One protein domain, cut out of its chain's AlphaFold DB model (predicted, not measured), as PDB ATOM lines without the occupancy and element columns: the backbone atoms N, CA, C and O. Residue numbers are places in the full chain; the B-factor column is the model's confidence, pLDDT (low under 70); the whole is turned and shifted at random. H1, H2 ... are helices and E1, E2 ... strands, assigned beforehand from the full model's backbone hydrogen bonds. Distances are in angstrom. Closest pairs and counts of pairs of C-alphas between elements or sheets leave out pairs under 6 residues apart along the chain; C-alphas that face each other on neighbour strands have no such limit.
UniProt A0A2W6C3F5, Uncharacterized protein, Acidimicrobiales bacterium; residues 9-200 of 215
ATOM      1  N   VAL A   9     -15.616   9.232 -40.734       64.44
ATOM      2  CA  VAL A   9     -15.114   8.099 -41.522       64.44
ATOM      3  C   VAL A   9     -14.255   7.145 -40.682       64.44
ATOM      4  O   VAL A   9     -14.399   5.930 -40.830       64.44
ATOM      5  N   ASP A  10     -13.424   7.665 -39.773       75.81
ATOM      6  CA  ASP A  10     -12.555   6.833 -38.926       75.81
ATOM      7  C   ASP A  10     -13.381   6.100 -37.858       75.81
ATOM      8  O   ASP A  10     -13.214   4.899 -37.644       75.81
ATOM      9  N   SER A  11     -14.383   6.780 -37.291       80.94
ATOM     10  CA  SER A  11     -15.287   6.202 -36.286       80.94
ATOM     11  C   SER A  11     -16.112   5.031 -36.841       80.94
ATOM     12  O   SER A  11     -16.302   4.014 -36.174       80.94
ATOM     13  N   LEU A  12     -16.581   5.123 -38.091       78.75
ATOM     14  CA  LEU A  12     -17.303   4.024 -38.746       78.75
ATOM     15  C   LEU A  12     -16.400   2.832 -39.072       78.75
ATOM     16  O   LEU A  12     -16.859   1.688 -39.017       78.75
ATOM     17  N   ALA A  13     -15.138   3.074 -39.429       80.25
ATOM     18  CA  ALA A  13     -14.180   2.006 -39.682       80.25
ATOM     19  C   ALA A  13     -13.879   1.215 -38.399       80.25
ATOM     20  O   ALA A  13     -13.867  -0.015 -38.437       80.25
ATOM     21  N   GLU A  14     -13.729   1.901 -37.262       79.94
ATOM     22  CA  GLU A  14     -13.536   1.276 -35.948       79.94
ATOM     23  C   GLU A  14     -14.736   0.418 -35.528       79.94
ATOM     24  O   GLU A  14     -14.566  -0.739 -35.135       79.94
ATOM     25  N   VAL A  15     -15.960   0.933 -35.688       78.62
ATOM     26  CA  VAL A  15     -17.190   0.171 -35.404       78.62
ATOM     27  C   VAL A  15     -17.278  -1.082 -36.275       78.62
ATOM     28  O   VAL A  15     -17.561  -2.170 -35.775       78.62
ATOM     29  N   ARG A  16     -16.998  -0.954 -37.577       80.94
ATOM     30  CA  ARG A  16     -17.025  -2.089 -38.511       80.94
ATOM     31  C   ARG A  16     -15.942  -3.111 -38.208       80.94
ATOM     32  O   ARG A  16     -16.192  -4.302 -38.341       80.94
ATOM     33  N   ALA A  17     -14.759  -2.669 -37.794       77.12
ATOM     34  CA  ALA A  17     -13.691  -3.566 -37.373       77.12
ATOM     35  C   ALA A  17     -14.091  -4.360 -36.121       77.12
ATOM     36  O   ALA A  17     -13.822  -5.556 -36.057       77.12
ATOM     37  N   ALA A  18     -14.791  -3.733 -35.169       73.75
ATOM     38  CA  ALA A  18     -15.349  -4.428 -34.010       73.75
ATOM     39  C   ALA A  18     -16.445  -5.436 -34.409       73.75
ATOM     40  O   ALA A  18     -16.450  -6.556 -33.907       73.75
ATOM     41  N   ALA A  19     -17.323  -5.073 -35.351       72.94
ATOM     42  CA  ALA A  19     -18.370  -5.957 -35.874       72.94
ATOM     43  C   ALA A  19     -17.823  -7.131 -36.710       72.94
ATOM     44  O   ALA A  19     -18.393  -8.219 -36.698       72.94
ATOM     45  N   ALA A  20     -16.719  -6.918 -37.432       67.94
ATOM     46  CA  ALA A  20     -16.036  -7.931 -38.239       67.94
ATOM     47  C   ALA A  20     -15.003  -8.750 -37.447       67.94
ATOM     48  O   ALA A  20     -14.440  -9.713 -37.974       67.94
ATOM     49  N   GLY A  21     -14.713  -8.354 -36.205       58.28
ATOM     50  CA  GLY A  21     -13.727  -9.014 -35.365       58.28
ATOM     51  C   GLY A  21     -14.115 -10.472 -35.090       58.28
ATOM     52  O   GLY A  21     -15.288 -10.760 -34.833       58.28
ATOM     53  N   PRO A  22     -13.161 -11.424 -35.113       50.28
ATOM     54  CA  PRO A  22     -13.424 -12.758 -34.591       50.28
ATOM     55  C   PRO A  22     -13.862 -12.636 -33.127       50.28
ATOM     56  O   PRO A  22     -13.323 -11.793 -32.406       50.28
ATOM     57  N   ASN A  23     -14.811 -13.476 -32.688       47.44
ATOM     58  CA  ASN A  23     -15.185 -13.580 -31.273       47.44
ATOM     59  C   ASN A  23     -13.884 -13.647 -30.452       47.44
ATOM     60  O   ASN A  23     -13.102 -14.570 -30.714       47.44
ATOM     61  N   PRO A  24     -13.569 -12.653 -29.598       41.56
ATOM     62  CA  PRO A  24     -12.229 -12.493 -29.052       41.56
ATOM     63  C   PRO A  24     -11.788 -13.781 -28.353       41.56
ATOM     64  O   PRO A  24     -12.291 -14.158 -27.301       41.56
ATOM     65  N   SER A  25     -10.871 -14.492 -29.017       36.56
ATOM     66  CA  SER A  25     -10.066 -15.608 -28.516       36.56
ATOM     67  C   SER A  25     -10.767 -16.547 -27.520       36.56
ATOM     68  O   SER A  25     -10.524 -16.485 -26.318       36.56
ATOM     69  N   GLY A  26     -11.579 -17.480 -28.027       41.50
ATOM     70  CA  GLY A  26     -11.989 -18.676 -27.273       41.50
ATOM     71  C   GLY A  26     -13.256 -18.559 -26.421       41.50
ATOM     72  O   GLY A  26     -13.571 -19.505 -25.701       41.50
ATOM     73  N   GLN A  27     -14.010 -17.460 -26.511       43.16
ATOM     74  CA  GLN A  27     -15.364 -17.413 -25.955       43.16
ATOM     75  C   GLN A  27     -16.296 -18.357 -26.726       43.16
ATOM     76  O   GLN A  27     -16.364 -18.342 -27.958       43.16
ATOM     77  N   VAL A  28     -17.023 -19.193 -25.981       48.09
ATOM     78  CA  VAL A  28     -18.175 -19.936 -26.503       48.09
ATOM     79  C   VAL A  28     -19.122 -18.906 -27.139       48.09
ATOM     80  O   VAL A  28     -19.333 -17.862 -26.519       48.09
ATOM     81  N   PRO A  29     -19.655 -19.138 -28.357       57.66
ATOM     82  CA  PRO A  29     -20.642 -18.241 -28.954       57.66
ATOM     83  C   PRO A  29     -21.748 -17.921 -27.946       57.66
ATOM     84  O   PRO A  29     -22.188 -18.826 -27.228       57.66
ATOM     85  N   GLY A  30     -22.181 -16.660 -27.887       67.19
ATOM     86  CA  GLY A  30     -23.209 -16.228 -26.948       67.19
ATOM     87  C   GLY A  30     -24.469 -17.085 -27.086       67.19
ATOM     88  O   GLY A  30     -24.797 -17.577 -28.171       67.19
ATOM     89  N   ARG A  31     -25.201 -17.290 -25.981       84.50
ATOM     90  CA  ARG A  31     -26.428 -18.118 -25.963       84.50
ATOM     91  C   ARG A  31     -27.485 -17.618 -26.957       84.50
ATOM     92  O   ARG A  31     -28.293 -18.418 -27.429       84.50
ATOM     93  N   HIS A  32     -27.459 -16.330 -27.299       91.12
ATOM     94  CA  HIS A  32     -28.454 -15.657 -28.129       91.12
ATOM     95  C   HIS A  32     -27.872 -15.136 -29.446       91.12
ATOM     96  O   HIS A  32     -26.730 -14.685 -29.515       91.12
ATOM     97  N   VAL A  33     -28.703 -15.145 -30.486       92.88
ATOM     98  CA  VAL A  33     -28.418 -14.553 -31.797       92.88
ATOM     99  C   VAL A  33     -29.580 -13.705 -32.269       92.88
ATOM    100  O   VAL A  33     -30.740 -14.037 -32.025       92.88
ATOM    101  N   ILE A  34     -29.266 -12.643 -32.999       94.38
ATOM    102  CA  ILE A  34     -30.222 -11.907 -33.820       94.38
ATOM    103  C   ILE A  34     -30.342 -12.662 -35.142       94.38
ATOM    104  O   ILE A  34     -29.347 -12.875 -35.833       94.38
ATOM    105  N   CYS A  35     -31.554 -13.093 -35.479       92.69
ATOM    106  CA  CYS A  35     -31.808 -13.842 -36.701       92.69
ATOM    107  C   CYS A  35     -31.588 -12.969 -37.947       92.69
ATOM    108  O   CYS A  35     -32.185 -11.899 -38.049       92.69
ATOM    109  N   GLY A  36     -30.817 -13.447 -38.923       91.12
ATOM    110  CA  GLY A  36     -30.577 -12.737 -40.184       91.12
ATOM    111  C   GLY A  36     -31.833 -12.552 -41.045       91.12
ATOM    112  O   GLY A  36     -31.906 -11.632 -41.842       91.12
ATOM    113  N   THR A  37     -32.862 -13.386 -40.865       90.75
ATOM    114  CA  THR A  37     -34.095 -13.319 -41.670       90.75
ATOM    115  C   THR A  37     -35.164 -12.400 -41.075       90.75
ATOM    116  O   THR A  37     -35.790 -11.634 -41.801       90.75
ATOM    117  N   CYS A  38     -35.430 -12.496 -39.766       90.44
ATOM    118  CA  CYS A  38     -36.512 -11.733 -39.121       90.44
ATOM    119  C   CYS A  38     -36.027 -10.699 -38.099       90.44
ATOM    120  O   CYS A  38     -36.846  -9.984 -37.533       90.44
ATOM    121  N   HIS A  39     -34.718 -10.628 -37.841       93.12
ATOM    122  CA  HIS A  39     -34.074  -9.705 -36.898       93.12
ATOM    123  C   HIS A  39     -34.584  -9.762 -35.452       93.12
ATOM    124  O   HIS A  39     -34.279  -8.884 -34.646       93.12
ATOM    125  N   LEU A  40     -35.312 -10.819 -35.095       91.56
ATOM    126  CA  LEU A  40     -35.657 -11.130 -33.715       91.56
ATOM    127  C   LEU A  40     -34.556 -11.957 -33.053       91.56
ATOM    128  O   LEU A  40     -33.827 -12.703 -33.714       91.56
ATOM    129  N   ILE A  41     -34.465 -11.840 -31.729       92.00
ATOM    130  CA  ILE A  41     -33.506 -12.601 -30.932       92.00
ATOM    131  C   ILE A  41     -34.036 -14.020 -30.704       92.00
ATOM    132  O   ILE A  41     -35.200 -14.204 -30.345       92.00
ATOM    133  N   ARG A  42     -33.170 -15.018 -30.872       90.50
ATOM    134  CA  ARG A  42     -33.423 -16.432 -30.564       90.50
ATOM    135  C   ARG A  42     -32.242 -17.049 -29.824       90.50
ATOM    136  O   ARG A  42     -31.112 -16.583 -29.963       90.50
ATOM    137  N   CYS A  43     -32.478 -18.143 -29.112       86.81
ATOM    138  CA  CYS A  43     -31.398 -18.966 -28.576       86.81
ATOM    139  C   CYS A  43     -30.679 -19.745 -29.702       86.81
ATOM    140  O   CYS A  43     -31.300 -20.167 -30.687       86.81
ATOM    141  N   ARG A  44     -29.354 -19.933 -29.577       76.12
ATOM    142  CA  ARG A  44     -28.542 -20.766 -30.491       76.12
ATOM    143  C   ARG A  44     -28.800 -22.264 -30.296       76.12
ATOM    144  O   ARG A  44     -28.799 -23.003 -31.276       76.12
ATOM    145  N   ALA A  45     -28.995 -22.688 -29.050       69.94
ATOM    146  CA  ALA A  45     -29.257 -24.060 -28.616       69.94
ATOM    147  C   ALA A  45     -30.153 -24.040 -27.361       69.94
ATOM    148  O   ALA A  45     -30.384 -22.950 -26.838       69.94
ATOM    149  N   GLU A  46     -30.641 -25.218 -26.931       61.56
ATOM    150  CA  GLU A  46     -31.393 -25.503 -25.684       61.56
ATOM    151  C   GLU A  46     -31.827 -24.246 -24.912       61.56
ATOM    152  O   GLU A  46     -31.154 -23.745 -24.008       61.56
ATOM    153  N   GLY A  47     -32.943 -23.668 -25.337       66.56
ATOM    154  CA  GLY A  47     -33.476 -22.453 -24.753       66.56
ATOM    155  C   GLY A  47     -34.863 -22.190 -25.291       66.56
ATOM    156  O   GLY A  47     -35.186 -22.588 -26.413       66.56
ATOM    157  N   ASP A  48     -35.665 -21.514 -24.483       76.81
ATOM    158  CA  ASP A  48     -37.070 -21.372 -24.802       76.81
ATOM    159  C   ASP A  48     -37.310 -20.218 -25.770       76.81
ATOM    160  O   ASP A  48     -38.365 -20.201 -26.372       76.81
ATOM    161  N   GLN A  49     -36.374 -19.293 -26.010       85.38
ATOM    162  CA  GLN A  49     -36.611 -18.155 -26.908       85.38
ATOM    163  C   GLN A  49     -36.454 -18.492 -28.402       85.38
ATOM    164  O   GLN A  49     -35.356 -18.785 -28.889       85.38
ATOM    165  N   TRP A  50     -37.544 -18.327 -29.157       83.94
ATOM    166  CA  TRP A  50     -37.619 -18.555 -30.607       83.94
ATOM    167  C   TRP A  50     -37.832 -17.235 -31.352       83.94
ATOM    168  O   TRP A  50     -38.448 -16.307 -30.839       83.94
ATOM    169  N   CYS A  51     -37.367 -17.176 -32.599       84.06
ATOM    170  CA  CYS A  51     -37.724 -16.100 -33.527       84.06
ATOM    171  C   CYS A  51     -39.020 -16.433 -34.295       84.06
ATOM    172  O   CYS A  51     -39.568 -17.521 -34.123       84.06
ATOM    173  N   LEU A  52     -39.499 -15.537 -35.169       79.94
ATOM    174  CA  LEU A  52     -40.712 -15.751 -35.982       79.94
ATOM    175  C   LEU A  52     -40.495 -16.601 -37.242       79.94
ATOM    176  O   LEU A  52     -41.463 -16.935 -37.925       79.94
ATOM    177  N   CYS A  53     -39.253 -16.951 -37.583       82.19
ATOM    178  CA  CYS A  53     -39.007 -17.775 -38.761       82.19
ATOM    179  C   CYS A  53     -39.673 -19.151 -38.589       82.19
ATOM    180  O   CYS A  53     -39.503 -19.783 -37.534       82.19
ATOM    181  N   PRO A  54     -40.423 -19.621 -39.602       70.81
ATOM    182  CA  PRO A  54     -41.015 -20.947 -39.563       70.81
ATOM    183  C   PRO A  54     -39.889 -21.980 -39.573       70.81
ATOM    184  O   PRO A  54     -39.018 -21.929 -40.444       70.81
ATOM    185  N   LYS A  55     -39.906 -22.924 -38.629       68.06
ATOM    186  CA  LYS A  55     -39.118 -24.148 -38.773       68.06
ATOM    187  C   LYS A  55     -40.014 -25.262 -39.310       68.06
ATOM    188  O   LYS A  55     -41.207 -25.273 -38.990       68.06
ATOM    189  N   PRO A  56     -39.473 -26.185 -40.120       60.41
ATOM    190  CA  PRO A  56     -40.223 -27.337 -40.616       60.41
ATOM    191  C   PRO A  56     -40.915 -28.139 -39.504       60.41
ATOM    192  O   PRO A  56     -42.023 -28.623 -39.699       60.41
ATOM    193  N   GLU A  57     -40.282 -28.237 -38.336       64.00
ATOM    194  CA  GLU A  57     -40.772 -28.945 -37.150       64.00
ATOM    195  C   GLU A  57     -41.805 -28.171 -36.310       64.00
ATOM    196  O   GLU A  57     -42.445 -28.763 -35.446       64.00
ATOM    197  N   ASP A  58     -42.003 -26.874 -36.564       59.94
ATOM    198  CA  ASP A  58     -42.870 -26.007 -35.752       59.94
ATOM    199  C   ASP A  58     -44.323 -25.939 -36.266       59.94
ATOM    200  O   ASP A  58     -45.078 -25.022 -35.918       59.94
ATOM    201  N   GLN A  59     -44.702 -26.890 -37.121       57.66
ATOM    202  CA  GLN A  59     -46.065 -27.064 -37.610       57.66
ATOM    203  C   GLN A  59     -46.756 -28.155 -36.786       57.66
ATOM    204  O   GLN A  59     -46.259 -29.275 -36.671       57.66
ATOM    205  N   GLU A  60     -47.922 -27.839 -36.225       58.66
ATOM    206  CA  GLU A  60     -48.861 -28.839 -35.723       58.66
ATOM    207  C   GLU A  60     -49.199 -29.840 -36.842       58.66
ATOM    208  O   GLU A  60     -49.039 -29.554 -38.032       58.66
ATOM    209  N   ALA A  61     -49.706 -31.023 -36.485       59.09
ATOM    210  CA  ALA A  61     -50.098 -32.038 -37.469       59.09
ATOM    211  C   ALA A  61     -51.158 -31.542 -38.483       59.09
ATOM    212  O   ALA A  61     -51.347 -32.167 -39.525       59.09
ATOM    213  N   ASP A  62     -51.840 -30.428 -38.188       61.31
ATOM    214  CA  ASP A  62     -52.808 -29.746 -39.050       61.31
ATOM    215  C   ASP A  62     -52.243 -28.496 -39.771       61.31
ATOM    216  O   ASP A  62     -52.991 -27.782 -40.442       61.31
ATOM    217  N   GLY A  63     -50.936 -28.236 -39.664       56.81
ATOM    218  CA  GLY A  63     -50.239 -27.127 -40.319       56.81
ATOM    219  C   GLY A  63     -50.309 -25.788 -39.579       56.81
ATOM    220  O   GLY A  63     -49.804 -24.788 -40.099       56.81
ATOM    221  N   LYS A  64     -50.916 -25.722 -38.387       50.38
ATOM    222  CA  LYS A  64     -50.911 -24.495 -37.578       50.38
ATOM    223  C   LYS A  64     -49.551 -24.281 -36.908       50.38
ATOM    224  O   LYS A  64     -48.930 -25.242 -36.464       50.38
ATOM    225  N   PRO A  65     -49.067 -23.034 -36.798       56.28
ATOM    226  CA  PRO A  65     -47.867 -22.757 -36.023       56.28
ATOM    227  C   PRO A  65     -48.141 -23.016 -34.537       56.28
ATOM    228  O   PRO A  65     -49.111 -22.489 -33.989       56.28
ATOM    229  N   LEU A  66     -47.266 -23.781 -33.877       57.31
ATOM    230  CA  LEU A  66     -47.310 -23.936 -32.421       57.31
ATOM    231  C   LEU A  66     -47.295 -22.551 -31.755       57.31
ATOM    232  O   LEU A  66     -46.477 -21.695 -32.099       57.31
ATOM    233  N   SER A  67     -48.198 -22.325 -30.799       54.75
ATOM    234  CA  SER A  67     -48.280 -21.080 -30.026       54.75
ATOM    235  C   SER A  67     -46.963 -20.824 -29.273       54.75
ATOM    236  O   SER A  67     -46.731 -21.384 -28.203       54.75
ATOM    237  N   ARG A  68     -46.112 -19.930 -29.796       57.47
ATOM    238  CA  ARG A  68     -44.821 -19.516 -29.193       57.47
ATOM    239  C   ARG A  68     -44.974 -18.412 -28.139       57.47
ATOM    240  O   ARG A  68     -44.080 -17.597 -27.953       57.47
ATOM    241  N   ALA A  69     -46.142 -18.331 -27.503       51.28
ATOM    242  CA  ALA A  69     -46.660 -17.074 -26.976       51.28
ATOM    243  C   ALA A  69     -45.873 -16.439 -25.816       51.28
ATOM    244  O   ALA A  69     -46.094 -15.262 -25.574       51.28
ATOM    245  N   TRP A  70     -44.975 -17.133 -25.105       55.47
ATOM    246  CA  TRP A  70     -44.308 -16.544 -23.930       55.47
ATOM    247  C   TRP A  70     -42.963 -17.189 -23.600       55.47
ATOM    248  O   TRP A  70     -42.795 -17.827 -22.564       55.47
ATOM    249  N   THR A  71     -41.978 -17.024 -24.477       69.12
ATOM    250  CA  THR A  71     -40.633 -17.555 -24.216       69.12
ATOM    251  C   THR A  71     -39.510 -16.544 -24.410       69.12
ATOM    252  O   THR A  71     -38.346 -16.901 -24.580       69.12
ATOM    253  N   GLN A  72     -39.845 -15.257 -24.380       79.94
ATOM    254  CA  GLN A  72     -38.868 -14.198 -24.567       79.94
ATOM    255  C   GLN A  72     -38.069 -13.979 -23.276       79.94
ATOM    256  O   GLN A  72     -38.580 -13.475 -22.285       79.94
ATOM    257  N   GLU A  73     -36.804 -14.381 -23.277       87.31
ATOM    258  CA  GLU A  73     -35.867 -14.177 -22.173       87.31
ATOM    259  C   GLU A  73     -35.184 -12.808 -22.266       87.31
ATOM    260  O   GLU A  73     -34.981 -12.130 -21.253       87.31
ATOM    261  N   VAL A  74     -34.859 -12.390 -23.490       90.75
ATOM    262  CA  VAL A  74     -34.120 -11.172 -23.807       90.75
ATOM    263  C   VAL A  74     -34.742 -10.430 -24.991       90.75
ATOM    264  O   VAL A  74     -35.237 -11.021 -25.954       90.75
ATOM    265  N   GLU A  75     -34.688  -9.105 -24.942       92.25
ATOM    266  CA  GLU A  75     -35.084  -8.216 -26.036       92.25
ATOM    267  C   GLU A  75     -34.081  -7.070 -26.179       92.25
ATOM    268  O   GLU A  75     -33.367  -6.753 -25.234       92.25
ATOM    269  N   LEU A  76     -34.018  -6.423 -27.342       96.31
ATOM    270  CA  LEU A  76     -33.302  -5.156 -27.486       96.31
ATOM    271  C   LEU A  76     -34.230  -3.987 -27.157       96.31
ATOM    272  O   LEU A  76     -35.417  -4.011 -27.475       96.31
ATOM    273  N   CYS A  77     -33.684  -2.923 -26.569       97.06
ATOM    274  CA  CYS A  77     -34.424  -1.687 -26.337       97.06
ATOM    275  C   CYS A  77     -35.094  -1.215 -27.632       97.06
ATOM    276  O   CYS A  77     -34.420  -0.846 -28.594       97.06
ATOM    277  N   ARG A  78     -36.424  -1.132 -27.636       96.38
ATOM    278  CA  ARG A  78     -37.206  -0.765 -28.819       96.38
ATOM    279  C   ARG A  78     -37.106   0.717 -29.196       96.38
ATOM    280  O   ARG A  78     -37.813   1.172 -30.082       96.38
ATOM    281  N   CYS A  79     -36.253   1.491 -28.526       97.25
ATOM    282  CA  CYS A  79     -35.935   2.866 -28.908       97.25
ATOM    283  C   CYS A  79     -34.547   2.972 -29.543       97.25
ATOM    284  O   CYS A  79     -34.443   3.472 -30.657       97.25
ATOM    285  N   CYS A  80     -33.492   2.512 -28.860       97.38
ATOM    286  CA  CYS A  80     -32.111   2.671 -29.333       97.38
ATOM    287  C   CYS A  80     -31.530   1.426 -30.011       97.38
ATOM    288  O   CYS A  80     -30.500   1.540 -30.665       97.38
ATOM    289  N   ALA A  81     -32.139   0.254 -29.807       97.56
ATOM    290  CA  ALA A  81     -31.621  -1.063 -30.174       97.56
ATOM    291  C   ALA A  81     -30.189  -1.364 -29.694       97.56
ATOM    292  O   ALA A  81     -29.622  -2.358 -30.102       97.56
ATOM    293  N   ALA A  82     -29.599  -0.559 -28.808       96.75
ATOM    294  CA  ALA A  82     -28.196  -0.685 -28.405       96.75
ATOM    295  C   ALA A  82     -27.994  -1.375 -27.044       96.75
ATOM    296  O   ALA A  82     -26.867  -1.537 -26.594       96.75
ATOM    297  N   GLU A  83     -29.081  -1.760 -26.375       95.94
ATOM    298  CA  GLU A  83     -29.053  -2.391 -25.054       95.94
ATOM    299  C   GLU A  83     -29.988  -3.592 -25.025       95.94
ATOM    300  O   GLU A  83     -31.116  -3.506 -25.515       95.94
ATOM    301  N   ALA A  84     -29.529  -4.683 -24.412       95.06
ATOM    302  CA  ALA A  84     -30.356  -5.842 -24.120       95.06
ATOM    303  C   ALA A  84     -31.113  -5.662 -22.798       95.06
ATOM    304  O   ALA A  84     -30.591  -5.143 -21.813       95.06
ATOM    305  N   LEU A  85     -32.359  -6.117 -22.790       93.56
ATOM    306  CA  LEU A  85     -33.308  -6.056 -21.693       93.56
ATOM    307  C   LEU A  85     -33.708  -7.474 -21.311       93.56
ATOM    308  O   LEU A  85     -33.911  -8.320 -22.180       93.56
ATOM    309  N   VAL A  86     -33.885  -7.716 -20.015       89.56
ATOM    310  CA  VAL A  86     -34.521  -8.944 -19.535       89.56
ATOM    311  C   VAL A  86     -36.017  -8.863 -19.850       89.56
ATOM    312  O   VAL A  86     -36.700  -7.957 -19.371       89.56
ATOM    313  N   ALA A  87     -36.514  -9.799 -20.656       85.88
ATOM    314  CA  ALA A  87     -37.883  -9.819 -21.180       85.88
ATOM    315  C   ALA A  87     -38.748 -10.954 -20.600       85.88
ATOM    316  O   ALA A  87     -39.911 -11.098 -20.968       85.88
ATOM    317  N   ASN A  88     -38.221 -11.715 -19.636       82.31
ATOM    318  CA  ASN A  88     -38.854 -12.911 -19.065       82.31
ATOM    319  C   ASN A  88     -40.033 -12.641 -18.103       82.31
ATOM    320  O   ASN A  88     -40.364 -13.480 -17.265       82.31
ATOM    321  N   SER A  89     -40.655 -11.465 -18.173       82.94
ATOM    322  CA  SER A  89     -41.735 -11.064 -17.276       82.94
ATOM    323  C   SER A  89     -42.796 -10.256 -18.008       82.94
ATOM    324  O   SER A  89     -42.487  -9.380 -18.810       82.94
ATOM    325  N   HIS A  90     -44.059 -10.456 -17.628       78.94
ATOM    326  CA  HIS A  90     -45.189  -9.636 -18.082       78.94
ATOM    327  C   HIS A  90     -45.030  -8.154 -17.696       78.94
ATOM    328  O   HIS A  90     -45.657  -7.281 -18.291       78.94
ATOM    329  N   TRP A  91     -44.170  -7.862 -16.716       81.62
ATOM    330  CA  TRP A  91     -43.863  -6.511 -16.249       81.62
ATOM    331  C   TRP A  91     -42.606  -5.918 -16.895       81.62
ATOM    332  O   TRP A  91     -42.204  -4.811 -16.530       81.62
ATOM    333  N   ALA A  92     -41.966  -6.638 -17.823       85.62
ATOM    334  CA  ALA A  92     -40.791  -6.149 -18.524       85.62
ATOM    335  C   ALA A  92     -41.141  -4.931 -19.391       85.62
ATOM    336  O   ALA A  92     -42.177  -4.885 -20.065       85.62
ATOM    337  N   HIS A  93     -40.253  -3.941 -19.363       91.62
ATOM    338  CA  HIS A  93     -40.356  -2.765 -20.215       91.62
ATOM    339  C   HIS A  93     -39.661  -3.012 -21.557       91.62
ATOM    340  O   HIS A  93     -38.677  -3.741 -21.628       91.62
ATOM    341  N   TRP A  94     -40.114  -2.316 -22.596       94.12
ATOM    342  CA  TRP A  94     -39.508  -2.324 -23.934       94.12
ATOM    343  C   TRP A  94     -38.325  -1.368 -24.092       94.12
ATOM    344  O   TRP A  94     -37.725  -1.282 -25.163       94.12
ATOM    345  N   PHE A  95     -37.994  -0.610 -23.049       95.88
ATOM    346  CA  PHE A  95     -37.012   0.463 -23.113       95.88
ATOM    347  C   PHE A  95     -35.971   0.320 -22.007       95.88
ATOM    348  O   PHE A  95     -36.304  -0.006 -20.868       95.88
ATOM    349  N   CYS A  96     -34.715   0.615 -22.346       96.50
ATOM    350  CA  CYS A  96     -33.622   0.691 -21.384       96.50
ATOM    351  C   CYS A  96     -33.796   1.855 -20.399       96.50
ATOM    352  O   CYS A  96     -34.660   2.725 -20.574       96.50
ATOM    353  N   ALA A  97     -32.936   1.892 -19.379       95.44
ATOM    354  CA  ALA A  97     -32.976   2.895 -18.318       95.44
ATOM    355  C   ALA A  97     -32.879   4.343 -18.839       95.44
ATOM    356  O   ALA A  97     -33.478   5.237 -18.246       95.44
ATOM    357  N   ASP A  98     -32.209   4.560 -19.976       96.12
ATOM    358  CA  ASP A  98     -32.048   5.887 -20.580       96.12
ATOM    359  C   ASP A  98     -33.240   6.308 -21.451       96.12
ATOM    360  O   ASP A  98     -33.622   7.483 -21.483       96.12
ATOM    361  N   CYS A  99     -33.835   5.364 -22.185       97.44
ATOM    362  CA  CYS A  99     -34.921   5.656 -23.122       97.44
ATOM    363  C   CYS A  99     -36.290   5.690 -22.432       97.44
ATOM    364  O   CYS A  99     -37.144   6.499 -22.801       97.44
ATOM    365  N   LEU A 100     -36.508   4.855 -21.410       95.56
ATOM    366  CA  LEU A 100     -37.794   4.747 -20.718       95.56
ATOM    367  C   LEU A 100     -38.287   6.083 -20.121       95.56
ATOM    368  O   LEU A 100     -39.468   6.396 -20.297       95.56
ATOM    369  N   PRO A 101     -37.447   6.910 -19.459       96.19
ATOM    370  CA  PRO A 101     -37.877   8.210 -18.950       96.19
ATOM    371  C   PRO A 101     -38.391   9.147 -20.047       96.19
ATOM    372  O   PRO A 101     -39.373   9.853 -19.828       96.19
ATOM    373  N   ARG A 102     -37.781   9.121 -21.240       95.94
ATOM    374  CA  ARG A 102     -38.181   9.966 -22.378       95.94
ATOM    375  C   ARG A 102     -39.555   9.570 -22.905       95.94
ATOM    376  O   ARG A 102     -40.416  10.425 -23.094       95.94
ATOM    377  N   VAL A 103     -39.789   8.266 -23.057       94.44
ATOM    378  CA  VAL A 103     -41.096   7.738 -23.475       94.44
ATOM    379  C   VAL A 103     -42.177   8.057 -22.436       94.44
ATOM    380  O   VAL A 103     -43.276   8.479 -22.789       94.44
ATOM    381  N   ARG A 104     -41.865   7.927 -21.139       92.88
ATOM    382  CA  ARG A 104     -42.790   8.307 -20.059       92.88
ATOM    383  C   ARG A 104     -43.136   9.794 -20.095       92.88
ATOM    384  O   ARG A 104     -44.309  10.128 -19.957       92.88
ATOM    385  N   ALA A 105     -42.145  10.660 -20.298       92.44
ATOM    386  CA  ALA A 105     -42.357  12.100 -20.414       92.44
ATOM    387  C   ALA A 105     -43.253  12.448 -21.614       92.44
ATOM    388  O   ALA A 105     -44.173  13.249 -21.466       92.44
ATOM    389  N   LEU A 106     -43.052  11.792 -22.763       90.75
ATOM    390  CA  LEU A 106     -43.913  11.954 -23.937       90.75
ATOM    391  C   LEU A 106     -45.358  11.545 -23.636       90.75
ATOM    392  O   LEU A 106     -46.271  12.352 -23.787       90.75
ATOM    393  N   ASN A 107     -45.579  10.320 -23.153       88.06
ATOM    394  CA  ASN A 107     -46.925   9.842 -22.823       88.06
ATOM    395  C   ASN A 107     -47.620  10.755 -21.800       88.06
ATOM    396  O   ASN A 107     -48.816  11.026 -21.904       88.06
ATOM    397  N   GLN A 108     -46.865  11.278 -20.828       87.50
ATOM    398  CA  GLN A 108     -47.376  12.248 -19.865       87.50
ATOM    399  C   GLN A 108     -47.768  13.575 -20.529       87.50
ATOM    400  O   GLN A 108     -48.843  14.092 -20.229       87.50
ATOM    401  N   ALA A 109     -46.951  14.111 -21.441       85.69
ATOM    402  CA  ALA A 109     -47.239  15.358 -22.150       85.69
ATOM    403  C   ALA A 109     -48.533  15.276 -22.980       85.69
ATOM    404  O   ALA A 109     -49.306  16.230 -23.010       85.69
ATOM    405  N   PHE A 110     -48.813  14.119 -23.583       82.56
ATOM    406  CA  PHE A 110     -50.052  13.879 -24.335       82.56
ATOM    407  C   PHE A 110     -51.211  13.357 -23.477       82.56
ATOM    408  O   PHE A 110     -52.305  13.153 -23.998       82.56
ATOM    409  N   SER A 111     -50.988  13.125 -22.177       80.94
ATOM    410  CA  SER A 111     -51.972  12.544 -21.251       80.94
ATOM    411  C   SER A 111     -52.620  11.242 -21.758       80.94
ATOM    412  O   SER A 111     -53.747  10.919 -21.387       80.94
ATOM    413  N   ARG A 112     -51.910  10.484 -22.604       78.62
ATOM    414  CA  ARG A 112     -52.349   9.203 -23.178       78.62
ATOM    415  C   ARG A 112     -51.151   8.298 -23.460       78.62
ATOM    416  O   ARG A 112     -50.011   8.759 -23.499       78.62
ATOM    417  N   CYS A 113     -51.403   7.014 -23.693       82.38
ATOM    418  CA  CYS A 113     -50.382   6.097 -24.195       82.38
ATOM    419  C   CYS A 113     -50.149   6.374 -25.689       82.38
ATOM    420  O   CYS A 113     -50.940   5.945 -26.520       82.38
ATOM    421  N   VAL A 114     -49.108   7.144 -26.015       85.19
ATOM    422  CA  VAL A 114     -48.671   7.387 -27.403       85.19
ATOM    423  C   VAL A 114     -47.738   6.271 -27.855       85.19
ATOM    424  O   VAL A 114     -47.860   5.769 -28.958       85.19
ATOM    425  N   ILE A 115     -46.813   5.877 -26.981       89.75
ATOM    426  CA  ILE A 115     -45.886   4.771 -27.213       89.75
ATOM    427  C   ILE A 115     -46.038   3.797 -26.046       89.75
ATOM    428  O   ILE A 115     -45.790   4.196 -24.899       89.75
ATOM    429  N   PRO A 116     -46.403   2.529 -26.285       90.62
ATOM    430  CA  PRO A 116     -46.462   1.562 -25.205       90.62
ATOM    431  C   PRO A 116     -45.059   1.271 -24.649       90.62
ATOM    432  O   PRO A 116     -44.082   1.184 -25.386       90.62
ATOM    433  N   ILE A 117     -44.951   1.151 -23.327       91.38
ATOM    434  CA  ILE A 117     -43.714   0.953 -22.566       91.38
ATOM    435  C   ILE A 117     -43.425  -0.498 -22.190       91.38
ATOM    436  O   ILE A 117     -42.344  -0.761 -21.666       91.38
ATOM    437  N   GLY A 118     -44.344  -1.428 -22.439       88.75
ATOM    438  CA  GLY A 118     -44.158  -2.850 -22.153       88.75
ATOM    439  C   GLY A 118     -45.323  -3.713 -22.631       88.75
ATOM    440  O   GLY A 118     -46.335  -3.195 -23.099       88.75
ATOM    441  N   TRP A 119     -45.169  -5.027 -22.458       81.12
ATOM    442  CA  TRP A 119     -46.034  -6.082 -23.008       81.12
ATOM    443  C   TRP A 119     -47.440  -6.172 -22.419       81.12
ATOM    444  O   TRP A 119     -48.338  -6.741 -23.042       81.12
ATOM    445  N   HIS A 120     -47.638  -5.665 -21.204       80.06
ATOM    446  CA  HIS A 120     -48.910  -5.783 -20.506       80.06
ATOM    447  C   HIS A 120     -49.652  -4.437 -20.483       80.06
ATOM    448  O   HIS A 120     -49.059  -3.434 -20.077       80.06
ATOM    449  N   PRO A 121     -50.960  -4.383 -20.811       73.81
ATOM    450  CA  PRO A 121     -51.744  -3.139 -20.797       73.81
ATOM    451  C   PRO A 121     -51.638  -2.355 -19.476       73.81
ATOM    452  O   PRO A 121     -51.538  -1.130 -19.476       73.81
ATOM    453  N   LEU A 122     -51.561  -3.060 -18.338       76.12
ATOM    454  CA  LEU A 122     -51.380  -2.436 -17.016       76.12
ATOM    455  C   LEU A 122     -50.067  -1.647 -16.883       76.12
ATOM    456  O   LEU A 122     -50.059  -0.591 -16.253       76.12
ATOM    457  N   VAL A 123     -48.968  -2.112 -17.490       76.06
ATOM    458  CA  VAL A 123     -47.687  -1.375 -17.512       76.06
ATOM    459  C   VAL A 123     -47.873  -0.048 -18.257       76.06
ATOM    460  O   VAL A 123     -47.307   0.974 -17.879       76.06
ATOM    461  N   ASN A 124     -48.774  -0.028 -19.236       75.00
ATOM    462  CA  ASN A 124     -49.148   1.141 -20.026       75.00
ATOM    463  C   ASN A 124     -50.229   2.015 -19.373       75.00
ATOM    464  O   ASN A 124     -50.705   2.963 -19.992       75.00
ATOM    465  N   ARG A 125     -50.606   1.722 -18.118       73.50
ATOM    466  CA  ARG A 125     -51.696   2.381 -17.375       73.50
ATOM    467  C   ARG A 125     -53.065   2.287 -18.059       73.50
ATOM    468  O   ARG A 125     -53.945   3.091 -17.762       73.50
ATOM    469  N   VAL A 126     -53.266   1.289 -18.916       69.75
ATOM    470  CA  VAL A 126     -54.584   0.955 -19.464       69.75
ATOM    471  C   VAL A 126     -55.318   0.129 -18.406       69.75
ATOM    472  O   VAL A 126     -55.102  -1.076 -18.281       69.75
ATOM    473  N   VAL A 127     -56.120   0.800 -17.575       71.19
ATOM    474  CA  VAL A 127     -56.848   0.194 -16.448       71.19
ATOM    475  C   VAL A 127     -58.294   0.674 -16.457       71.19
ATOM    476  O   VAL A 127     -58.543   1.877 -16.484       71.19
ATOM    477  N   PHE A 128     -59.241  -0.259 -16.382       73.31
ATOM    478  CA  PHE A 128     -60.640   0.064 -16.123       73.31
ATOM    479  C   PHE A 128     -60.862   0.235 -14.615       73.31
ATOM    480  O   PHE A 128     -60.645  -0.705 -13.851       73.31
ATOM    481  N   ASP A 129     -61.299   1.421 -14.190       72.06
ATOM    482  CA  ASP A 129     -61.700   1.695 -12.805       72.06
ATOM    483  C   ASP A 129     -63.193   2.075 -12.754       72.06
ATOM    484  O   ASP A 129     -63.546   3.243 -12.969       72.06
ATOM    485  N   PRO A 130     -64.086   1.113 -12.453       63.22
ATOM    486  CA  PRO A 130     -65.528   1.352 -12.431       63.22
ATOM    487  C   PRO A 130     -65.966   2.305 -11.309       63.22
ATOM    488  O   PRO A 130     -67.052   2.876 -11.392       63.22
ATOM    489  N   GLY A 131     -65.145   2.497 -10.267       70.12
ATOM    490  CA  GLY A 131     -65.426   3.443  -9.186       70.12
ATOM    491  C   GLY A 131     -65.144   4.894  -9.578       70.12
ATOM    492  O   GLY A 131     -65.743   5.815  -9.025       70.12
ATOM    493  N   ARG A 132     -64.258   5.100 -10.557       64.44
ATOM    494  CA  ARG A 132     -63.862   6.425 -11.047       64.44
ATOM    495  C   ARG A 132     -64.632   6.851 -12.296       64.44
ATOM    496  O   ARG A 132     -64.821   8.047 -12.502       64.44
ATOM    497  N   GLN A 133     -65.070   5.892 -13.111       62.72
ATOM    498  CA  GLN A 133     -65.867   6.128 -14.315       62.72
ATOM    499  C   GLN A 133     -66.966   5.059 -14.441       62.72
ATOM    500  O   GLN A 133     -66.768   4.036 -15.094       62.72
ATOM    501  N   PRO A 134     -68.128   5.251 -13.795       65.94
ATOM    502  CA  PRO A 134     -69.243   4.326 -13.929       65.94
ATOM    503  C   PRO A 134     -70.017   4.563 -15.236       65.94
ATOM    504  O   PRO A 134     -70.243   5.703 -15.638       65.94
ATOM    505  N   GLY A 135     -70.497   3.481 -15.853       76.50
ATOM    506  CA  GLY A 135     -71.464   3.520 -16.957       76.50
ATOM    507  C   GLY A 135     -70.959   2.942 -18.289       76.50
ATOM    508  O   GLY A 135     -69.774   2.639 -18.425       76.50
ATOM    509  N   PRO A 136     -71.856   2.760 -19.280       74.81
ATOM    510  CA  PRO A 136     -71.527   2.157 -20.577       74.81
ATOM    511  C   PRO A 136     -70.441   2.916 -21.351       74.81
ATOM    512  O   PRO A 136     -69.543   2.291 -21.906       74.81
ATOM    513  N   ASP A 137     -70.463   4.251 -21.307       78.69
ATOM    514  CA  ASP A 137     -69.487   5.101 -22.004       78.69
ATOM    515  C   ASP A 137     -68.055   4.888 -21.489       78.69
ATOM    516  O   ASP A 137     -67.094   4.947 -22.255       78.69
ATOM    517  N   ALA A 138     -67.902   4.575 -20.199       75.12
ATOM    518  CA  ALA A 138     -66.606   4.264 -19.602       75.12
ATOM    519  C   ALA A 138     -66.053   2.915 -20.082       75.12
ATOM    520  O   ALA A 138     -64.846   2.771 -20.277       75.12
ATOM    521  N   MET A 139     -66.930   1.930 -20.304       78.25
ATOM    522  CA  MET A 139     -66.545   0.635 -20.869       78.25
ATOM    523  C   MET A 139     -66.121   0.775 -22.334       78.25
ATOM    524  O   MET A 139     -65.122   0.182 -22.739       78.25
ATOM    525  N   THR A 140     -66.835   1.589 -23.117       80.31
ATOM    526  CA  THR A 140     -66.439   1.915 -24.494       80.31
ATOM    527  C   THR A 140     -65.081   2.610 -24.519       80.31
ATOM    528  O   THR A 140     -64.169   2.116 -25.170       80.31
ATOM    529  N   ALA A 141     -64.884   3.663 -23.717       75.38
ATOM    530  CA  ALA A 141     -63.606   4.375 -23.648       75.38
ATOM    531  C   ALA A 141     -62.436   3.475 -23.207       75.38
ATOM    532  O   ALA A 141     -61.315   3.628 -23.692       75.38
ATOM    533  N   PHE A 142     -62.674   2.529 -22.295       79.38
ATOM    534  CA  PHE A 142     -61.671   1.532 -21.924       79.38
ATOM    535  C   PHE A 142     -61.382   0.550 -23.063       79.38
ATOM    536  O   PHE A 142     -60.220   0.249 -23.330       79.38
ATOM    537  N   THR A 143     -62.415   0.074 -23.757       81.94
ATOM    538  CA  THR A 143     -62.264  -0.831 -24.904       81.94
ATOM    539  C   THR A 143     -61.459  -0.166 -26.016       81.94
ATOM    540  O   THR A 143     -60.523  -0.771 -26.530       81.94
ATOM    541  N   ASP A 144     -61.744   1.102 -26.310       80.31
ATOM    542  CA  ASP A 144     -60.995   1.898 -27.282       80.31
ATOM    543  C   ASP A 144     -59.520   2.038 -26.875       80.31
ATOM    544  O   ASP A 144     -58.630   1.907 -27.713       80.31
ATOM    545  N   GLN A 145     -59.225   2.227 -25.580       76.56
ATOM    546  CA  GLN A 145     -57.843   2.255 -25.080       76.56
ATOM    547  C   GLN A 145     -57.130   0.906 -25.225       76.56
ATOM    548  O   GLN A 145     -55.937   0.882 -25.527       76.56
ATOM    549  N   VAL A 146     -57.830  -0.211 -25.007       79.06
ATOM    550  CA  VAL A 146     -57.266  -1.557 -25.191       79.06
ATOM    551  C   VAL A 146     -57.004  -1.835 -26.669       79.06
ATOM    552  O   VAL A 146     -55.926  -2.317 -27.002       79.06
ATOM    553  N   LEU A 147     -57.951  -1.514 -27.553       78.75
ATOM    554  CA  LEU A 147     -57.787  -1.696 -28.997       78.75
ATOM    555  C   LEU A 147     -56.640  -0.837 -29.536       78.75
ATOM    556  O   LEU A 147     -55.751  -1.375 -30.189       78.75
ATOM    557  N   ALA A 148     -56.589   0.444 -29.164       75.00
ATOM    558  CA  ALA A 148     -55.478   1.321 -29.514       75.00
ATOM    559  C   ALA A 148     -54.139   0.767 -28.999       75.00
ATOM    560  O   ALA A 148     -53.162   0.729 -29.732       75.00
ATOM    561  N   TYR A 149     -54.089   0.267 -27.760       78.75
ATOM    562  CA  TYR A 149     -52.886  -0.380 -27.232       78.75
ATOM    563  C   TYR A 149     -52.443  -1.592 -28.068       78.75
ATOM    564  O   TYR A 149     -51.247  -1.758 -28.307       78.75
ATOM    565  N   LEU A 150     -53.379  -2.444 -28.496       76.38
ATOM    566  CA  LEU A 150     -53.067  -3.629 -29.298       76.38
ATOM    567  C   LEU A 150     -52.546  -3.248 -30.689       76.38
ATOM    568  O   LEU A 150     -51.535  -3.798 -31.123       76.38
ATOM    569  N   GLU A 151     -53.192  -2.287 -31.352       76.81
ATOM    570  CA  GLU A 151     -52.762  -1.768 -32.655       76.81
ATOM    571  C   GLU A 151     -51.356  -1.152 -32.578       76.81
ATOM    572  O   GLU A 151     -50.466  -1.518 -33.352       76.81
ATOM    573  N   GLU A 152     -51.120  -0.292 -31.584       77.12
ATOM    574  CA  GLU A 152     -49.808   0.317 -31.337       77.12
ATOM    575  C   GLU A 152     -48.758  -0.736 -30.952       77.12
ATOM    576  O   GLU A 152     -47.593  -0.633 -31.335       77.12
ATOM    577  N   GLY A 153     -49.150  -1.792 -30.234       76.31
ATOM    578  CA  GLY A 153     -48.275  -2.906 -29.876       76.31
ATOM    579  C   GLY A 153     -47.744  -3.660 -31.097       76.31
ATOM    580  O   GLY A 153     -46.536  -3.903 -31.185       76.31
ATOM    581  N   SER A 154     -48.614  -3.972 -32.063       75.12
ATOM    582  CA  SER A 154     -48.212  -4.585 -33.338       75.12
ATOM    583  C   SER A 154     -47.338  -3.649 -34.177       75.12
ATOM    584  O   SER A 154     -46.328  -4.083 -34.736       75.12
ATOM    585  N   GLY A 155     -47.670  -2.353 -34.219       85.06
ATOM    586  CA  GLY A 155     -46.829  -1.341 -34.862       85.06
ATOM    587  C   GLY A 155     -45.432  -1.260 -34.238       85.06
ATOM    588  O   GLY A 155     -44.428  -1.176 -34.948       85.06
ATOM    589  N   MET A 156     -45.352  -1.370 -32.911       88.62
ATOM    590  CA  MET A 156     -44.101  -1.302 -32.163       88.62
ATOM    591  C   MET A 156     -43.180  -2.499 -32.424       88.62
ATOM    592  O   MET A 156     -41.962  -2.331 -32.472       88.62
ATOM    593  N   GLU A 157     -43.730  -3.700 -32.603       87.69
ATOM    594  CA  GLU A 157     -42.939  -4.882 -32.965       87.69
ATOM    595  C   GLU A 157     -42.330  -4.735 -34.365       87.69
ATOM    596  O   GLU A 157     -41.116  -4.882 -34.534       87.69
ATOM    597  N   ALA A 158     -43.141  -4.346 -35.354       89.19
ATOM    598  CA  ALA A 158     -42.661  -4.082 -36.710       89.19
ATOM    599  C   ALA A 158     -41.591  -2.973 -36.731       89.19
ATOM    600  O   ALA A 158     -40.565  -3.098 -37.408       89.19
ATOM    601  N   TYR A 159     -41.795  -1.910 -35.945       92.44
ATOM    602  CA  TYR A 159     -40.805  -0.851 -35.762       92.44
ATOM    603  C   TYR A 159     -39.502  -1.382 -35.153       92.44
ATOM    604  O   TYR A 159     -38.424  -1.077 -35.665       92.44
ATOM    605  N   ALA A 160     -39.578  -2.184 -34.087       93.00
ATOM    606  CA  ALA A 160     -38.402  -2.726 -33.413       93.00
ATOM    607  C   ALA A 160     -37.563  -3.602 -34.356       93.00
ATOM    608  O   ALA A 160     -36.347  -3.427 -34.428       93.00
ATOM    609  N   ILE A 161     -38.205  -4.462 -35.152       93.38
ATOM    610  CA  ILE A 161     -37.541  -5.273 -36.186       93.38
ATOM    611  C   ILE A 161     -36.814  -4.373 -37.195       93.38
ATOM    612  O   ILE A 161     -35.623  -4.560 -37.467       93.38
ATOM    613  N   ALA A 162     -37.497  -3.352 -37.721       94.25
ATOM    614  CA  ALA A 162     -36.909  -2.419 -38.680       94.25
ATOM    615  C   ALA A 162     -35.745  -1.607 -38.080       94.25
ATOM    616  O   ALA A 162     -34.762  -1.315 -38.770       94.25
ATOM    617  N   LEU A 163     -35.836  -1.250 -36.797       95.75
ATOM    618  CA  LEU A 163     -34.788  -0.553 -36.061       95.75
ATOM    619  C   LEU A 163     -33.548  -1.436 -35.878       95.75
ATOM    620  O   LEU A 163     -32.439  -0.966 -36.143       95.75
ATOM    621  N   VAL A 164     -33.716  -2.697 -35.465       96.25
ATOM    622  CA  VAL A 164     -32.604  -3.648 -35.308       96.25
ATOM    623  C   VAL A 164     -31.915  -3.870 -36.649       96.25
ATOM    624  O   VAL A 164     -30.700  -3.701 -36.726       96.25
ATOM    625  N   LYS A 165     -32.684  -4.125 -37.718       96.12
ATOM    626  CA  LYS A 165     -32.168  -4.268 -39.088       96.12
ATOM    627  C   LYS A 165     -31.320  -3.067 -39.511       96.12
ATOM    628  O   LYS A 165     -30.177  -3.214 -39.944       96.12
ATOM    629  N   ARG A 166     -31.858  -1.855 -39.346       95.19
ATOM    630  CA  ARG A 166     -31.155  -0.609 -39.688       95.19
ATOM    631  C   ARG A 166     -29.876  -0.449 -38.875       95.19
ATOM    632  O   ARG A 166     -28.843  -0.076 -39.424       95.19
ATOM    633  N   THR A 167     -29.952  -0.701 -37.574       96.19
ATOM    634  CA  THR A 167     -28.815  -0.552 -36.662       96.19
ATOM    635  C   THR A 167     -27.723  -1.558 -37.011       96.19
ATOM    636  O   THR A 167     -26.578  -1.155 -37.175       96.19
ATOM    637  N   ALA A 168     -28.072  -2.823 -37.251       96.25
ATOM    638  CA  ALA A 168     -27.135  -3.852 -37.695       96.25
ATOM    639  C   ALA A 168     -26.397  -3.450 -38.985       96.25
ATOM    640  O   ALA A 168     -25.168  -3.498 -39.028       96.25
ATOM    641  N   GLY A 169     -27.124  -2.948 -39.991       95.12
ATOM    642  CA  GLY A 169     -26.515  -2.451 -41.229       95.12
ATOM    643  C   GLY A 169     -25.573  -1.258 -41.009       95.12
ATOM    644  O   GLY A 169     -24.504  -1.192 -41.615       95.12
ATOM    645  N   ARG A 170     -25.911  -0.333 -40.096       94.19
ATOM    646  CA  ARG A 170     -25.022   0.790 -39.727       94.19
ATOM    647  C   ARG A 170     -23.744   0.322 -39.035       94.19
ATOM    648  O   ARG A 170     -22.687   0.892 -39.292       94.19
ATOM    649  N   LEU A 171     -23.843  -0.707 -38.196       94.88
ATOM    650  CA  LEU A 171     -22.701  -1.324 -37.517       94.88
ATOM    651  C   LEU A 171     -21.834  -2.168 -38.472       94.88
ATOM    652  O   LEU A 171     -20.711  -2.517 -38.127       94.88
ATOM    653  N   GLY A 172     -22.313  -2.442 -39.690       95.25
ATOM    654  CA  GLY A 172     -21.574  -3.169 -40.723       95.25
ATOM    655  C   GLY A 172     -21.811  -4.674 -40.741       95.25
ATOM    656  O   GLY A 172     -21.064  -5.386 -41.409       95.25
ATOM    657  N   PHE A 173     -22.832  -5.167 -40.039       94.38
ATOM    658  CA  PHE A 173     -23.236  -6.565 -40.148       94.38
ATOM    659  C   PHE A 173     -23.925  -6.827 -41.493       94.38
ATOM    660  O   PHE A 173     -24.623  -5.963 -42.029       94.38
ATOM    661  N   ALA A 174     -23.727  -8.028 -42.039       92.00
ATOM    662  CA  ALA A 174     -24.401  -8.454 -43.259       92.00
ATOM    663  C   ALA A 174     -25.907  -8.630 -43.013       92.00
ATOM    664  O   ALA A 174     -26.306  -9.149 -41.973       92.00
ATOM    665  N   GLU A 175     -26.727  -8.209 -43.980       86.75
ATOM    666  CA  GLU A 175     -28.185  -8.116 -43.828       86.75
ATOM    667  C   GLU A 175     -28.841  -9.463 -43.504       86.75
ATOM    668  O   GLU A 175     -29.663  -9.523 -42.599       86.75
ATOM    669  N   ASP A 176     -28.413 -10.538 -44.166       90.25
ATOM    670  CA  ASP A 176     -29.034 -11.864 -44.038       90.25
ATOM    671  C   ASP A 176     -28.260 -12.822 -43.116       90.25
ATOM    672  O   ASP A 176     -28.580 -14.009 -43.026       90.25
ATOM    673  N   ALA A 177     -27.211 -12.339 -42.445       89.94
ATOM    674  CA  ALA A 177     -26.405 -13.166 -41.553       89.94
ATOM    675  C   ALA A 177     -26.979 -13.166 -40.134       89.94
ATOM    676  O   ALA A 177     -27.372 -12.126 -39.609       89.94
ATOM    677  N   ASP A 178     -26.971 -14.330 -39.484       92.94
ATOM    678  CA  ASP A 178     -27.203 -14.388 -38.043       92.94
ATOM    679  C   ASP A 178     -26.075 -13.655 -37.307       92.94
ATOM    680  O   ASP A 178     -24.892 -13.914 -37.542       92.94
ATOM    681  N   ILE A 179     -26.449 -12.767 -36.386       94.06
ATOM    682  CA  ILE A 179     -25.510 -11.936 -35.630       94.06
ATOM    683  C   ILE A 179     -25.471 -12.438 -34.194       94.06
ATOM    684  O   ILE A 179     -26.512 -12.609 -33.557       94.06
ATOM    685  N   ASP A 180     -24.275 -12.671 -33.663       93.56
ATOM    686  CA  ASP A 180     -24.118 -12.961 -32.242       93.56
ATOM    687  C   ASP A 180     -24.555 -11.754 -31.400       93.56
ATOM    688  O   ASP A 180     -24.132 -10.627 -31.670       93.56
ATOM    689  N   LEU A 181     -25.424 -11.968 -30.405       93.31
ATOM    690  CA  LEU A 181     -25.981 -10.852 -29.639       93.31
ATOM    691  C   LEU A 181     -24.885 -10.076 -28.891       93.31
ATOM    692  O   LEU A 181     -24.945  -8.849 -28.846       93.31
ATOM    693  N   ASP A 182     -23.867 -10.756 -28.362       91.69
ATOM    694  CA  ASP A 182     -22.801 -10.100 -27.601       91.69
ATOM    695  C   ASP A 182     -21.915  -9.248 -28.523       91.69
ATOM    696  O   ASP A 182     -21.575  -8.111 -28.187       91.69
ATOM    697  N   GLN A 183     -21.617  -9.746 -29.729       93.50
ATOM    698  CA  GLN A 183     -20.906  -8.975 -30.760       93.50
ATOM    699  C   GLN A 183     -21.699  -7.741 -31.194       93.50
ATOM    700  O   GLN A 183     -21.141  -6.648 -31.317       93.50
ATOM    701  N   TYR A 184     -23.009  -7.900 -31.397       95.81
ATOM    702  CA  TYR A 184     -23.892  -6.793 -31.741       95.81
ATOM    703  C   TYR A 184     -23.889  -5.711 -30.655       95.81
ATOM    704  O   TYR A 184     -23.712  -4.533 -30.964       95.81
ATOM    705  N   LEU A 185     -24.043  -6.101 -29.385       95.62
ATOM    706  CA  LEU A 185     -24.064  -5.168 -28.256       95.62
ATOM    707  C   LEU A 185     -22.716  -4.465 -28.068       95.62
ATOM    708  O   LEU A 185     -22.690  -3.258 -27.831       95.62
ATOM    709  N   ALA A 186     -21.598  -5.180 -28.229       94.00
ATOM    710  CA  ALA A 186     -20.267  -4.584 -28.168       94.00
ATOM    711  C   ALA A 186     -20.074  -3.516 -29.261       94.00
ATOM    712  O   ALA A 186     -19.642  -2.398 -28.969       94.00
ATOM    713  N   ALA A 187     -20.459  -3.825 -30.505       95.44
ATOM    714  CA  ALA A 187     -20.399  -2.876 -31.614       95.44
ATOM    715  C   ALA A 187     -21.341  -1.679 -31.398       95.44
ATOM    716  O   ALA A 187     -20.948  -0.535 -31.632       95.44
ATOM    717  N   ALA A 188     -22.562  -1.915 -30.907       96.19
ATOM    718  CA  ALA A 188     -23.528  -0.859 -30.612       96.19
ATOM    719  C   ALA A 188     -23.033   0.086 -29.505       96.19
ATOM    720  O   ALA A 188     -23.158   1.304 -29.635       96.19
ATOM    721  N   GLN A 189     -22.425  -0.452 -28.445       94.81
ATOM    722  CA  GLN A 189     -21.871   0.344 -27.351       94.81
ATOM    723  C   GLN A 189     -20.663   1.180 -27.798       94.81
ATOM    724  O   GLN A 189     -20.545   2.351 -27.422       94.81
ATOM    725  N   LEU A 190     -19.785   0.615 -28.630       94.06
ATOM    726  CA  LEU A 190     -18.694   1.374 -29.243       94.06
ATOM    727  C   LEU A 190     -19.246   2.495 -30.133       94.06
ATOM    728  O   LEU A 190     -18.830   3.643 -30.009       94.06
ATOM    729  N   ALA A 191     -20.244   2.193 -30.963       95.56
ATOM    730  CA  ALA A 191     -20.877   3.171 -31.838       95.56
ATOM    731  C   ALA A 191     -21.577   4.303 -31.066       95.56
ATOM    732  O   ALA A 191     -21.543   5.444 -31.516       95.56
ATOM    733  N   LEU A 192     -22.167   4.023 -29.898       94.50
ATOM    734  CA  LEU A 192     -22.668   5.061 -28.987       94.50
ATOM    735  C   LEU A 192     -21.531   5.944 -28.455       94.50
ATOM    736  O   LEU A 192     -21.664   7.163 -28.409       94.50
ATOM    737  N   THR A 193     -20.408   5.336 -28.068       94.81
ATOM    738  CA  THR A 193     -19.240   6.047 -27.514       94.81
ATOM    739  C   THR A 193     -18.615   6.987 -28.547       94.81
ATOM    740  O   THR A 193     -18.221   8.099 -28.212       94.81
ATOM    741  N   LEU A 194     -18.568   6.555 -29.808       93.31
ATOM    742  CA  LEU A 194     -18.032   7.328 -30.928       93.31
ATOM    743  C   LEU A 194     -19.052   8.302 -31.544       93.31
ATOM    744  O   LEU A 194     -18.742   8.963 -32.528       93.31
ATOM    745  N   GLY A 195     -20.281   8.378 -31.019       92.81
ATOM    746  CA  GLY A 195     -21.337   9.248 -31.555       92.81
ATOM    747  C   GLY A 195     -21.930   8.794 -32.894       92.81
ATOM    748  O   GLY A 195     -22.751   9.497 -33.478       92.81
ATOM    749  N   VAL A 196     -21.569   7.602 -33.379       93.50
ATOM    750  CA  VAL A 196     -22.173   6.991 -34.571       93.50
ATOM    751  C   VAL A 196     -23.642   6.665 -34.305       93.50
ATOM    752  O   VAL A 196     -24.499   6.901 -35.156       93.50
ATOM    753  N   LEU A 197     -23.962   6.120 -33.132       95.69
ATOM    754  CA  LEU A 197     -25.340   5.978 -32.667       95.69
ATOM    755  C   LEU A 197     -25.654   7.078 -31.656       95.69
ATOM    756  O   LEU A 197     -24.855   7.351 -30.767       95.69
ATOM    757  N   ASP A 198     -26.853   7.648 -31.749       96.00
ATOM    758  CA  ASP A 198     -27.338   8.661 -30.817       96.00
ATOM    759  C   ASP A 198     -28.736   8.289 -30.302       96.00
ATOM    760  O   ASP A 198     -29.679   8.077 -31.075       96.00
ATOM    761  N   LYS A 199     -28.884   8.186 -28.973       95.94
ATOM    762  CA  LYS A 199     -30.164   7.814 -28.342       95.94
ATOM    763  C   LYS A 199     -31.225   8.919 -28.471       95.94
ATOM    764  O   LYS A 199     -32.414   8.621 -28.414       95.94
ATOM    765  N   GLY A 200     -30.830  10.183 -28.635       95.38
ATOM    766  CA  GLY A 200     -31.733  11.302 -28.917       95.38
ATOM    767  C   GLY A 200     -32.322  11.241 -30.317       95.38
ATOM    768  O   GLY A 200     -33.540  11.295 -30.459       95.38
TER     769      GLY A 200
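AT A GLANCE: This is residues 9 to 200 of the 215 residues of an uncharacterized protein of Acidimicrobiales bacterium (UniProt A0A2W6C3F5). One very long helix, H3, makes much of the longest axis, and its last residue meets a side-by-side pair of helices, H1 and H4, as the stem of a T meets its bar. Two tiny strand hairpins, E1 with E2 and E3 with E4, sit near that T, and H2 stays away from the other helices among long loops. You will find 192 residues printed, with four named helices and four named strands in the order H1 E1 E2 E3 E4 H2 H3 H4; each two-stranded sheet is antiparallel. By its named elements, which hold 84 residues and so under half, the class is mostly helix. The whole is only just compact, close to loose, with a radius of gyration of the C-alphas of 19.3 A, and flat, spanning 64 by 48 by 22 A.

IN THESE COORDINATES: Look first at the strands, three residues each: E1 is residues 32 to 34, 7.0 A, and E2 is 41 to 43, 7.1 A. E3 is residues 74 to 76, 7.1 A, and E4 is 84 to 86, 6.9 A. Find C-alpha 136 at (-71.527, 2.157, -20.577); from there H3 runs 51.8 A to C-alpha 171 at (-22.701, -1.324, -37.517). H1, residues 9 to 20, is 16.4 A long; H2, residues 99 to 109, 15.7 A. H4, residues 181 to 193, runs 18.3 A and ends at C-alpha 193 (-19.240, 6.047, -27.514).

HOW THE PARTS SIT: Begin at the hairpin E1 and E2, antiparallel at 145 degrees, where N 33 and O 42 are 2.9 A apart, within hydrogen-bond range. Residues 33 to 34 of E1 also pair antiparallel with residues 179 to 180. The closest C-alphas of E1 and H4 are those of Val 33 and Leu 181, 4.9 A apart. In the hairpin E3 and E4, antiparallel at 142 degrees, N 85 and O 75 are 2.7 A apart, within hydrogen-bond range. H1 and H4 touch, closest at the C-alphas of Ala 19 and Ala 187, 5.6 A, and run opposite ways at a shallow tilt of 15 degrees. H3 touches H4 with residues 168 to 171 alone, about perpendicular at 86 degrees; the closest C-alphas are those of Leu 171 and Ala 187, 6.5 A. H3 touches H1 with residue 171 alone, about perpendicular at 84 degrees; the C-alphas of Arg 16 and Leu 171, the closest, are 5.8 A apart. H2 touches no helix. In H1, H2, H3 and H4 every O i to N i+4 pair is within hydrogen-bond range.

THE WHOLE: The two C-alphas farthest apart, Ser 25 and Gly 135, are 65.3 A apart, and the printed part has no cut. The links H1 to E1, E2 to E3, E4 to H2 and H2 to H3 are long; the C-alphas of residues 44 to 73 lie 10 to 31 A from the mean of all C-alphas. The mean pLDDT of the printed part is 81.7; 37 residues are under 70, among them 20 to 30 and 55 to 71.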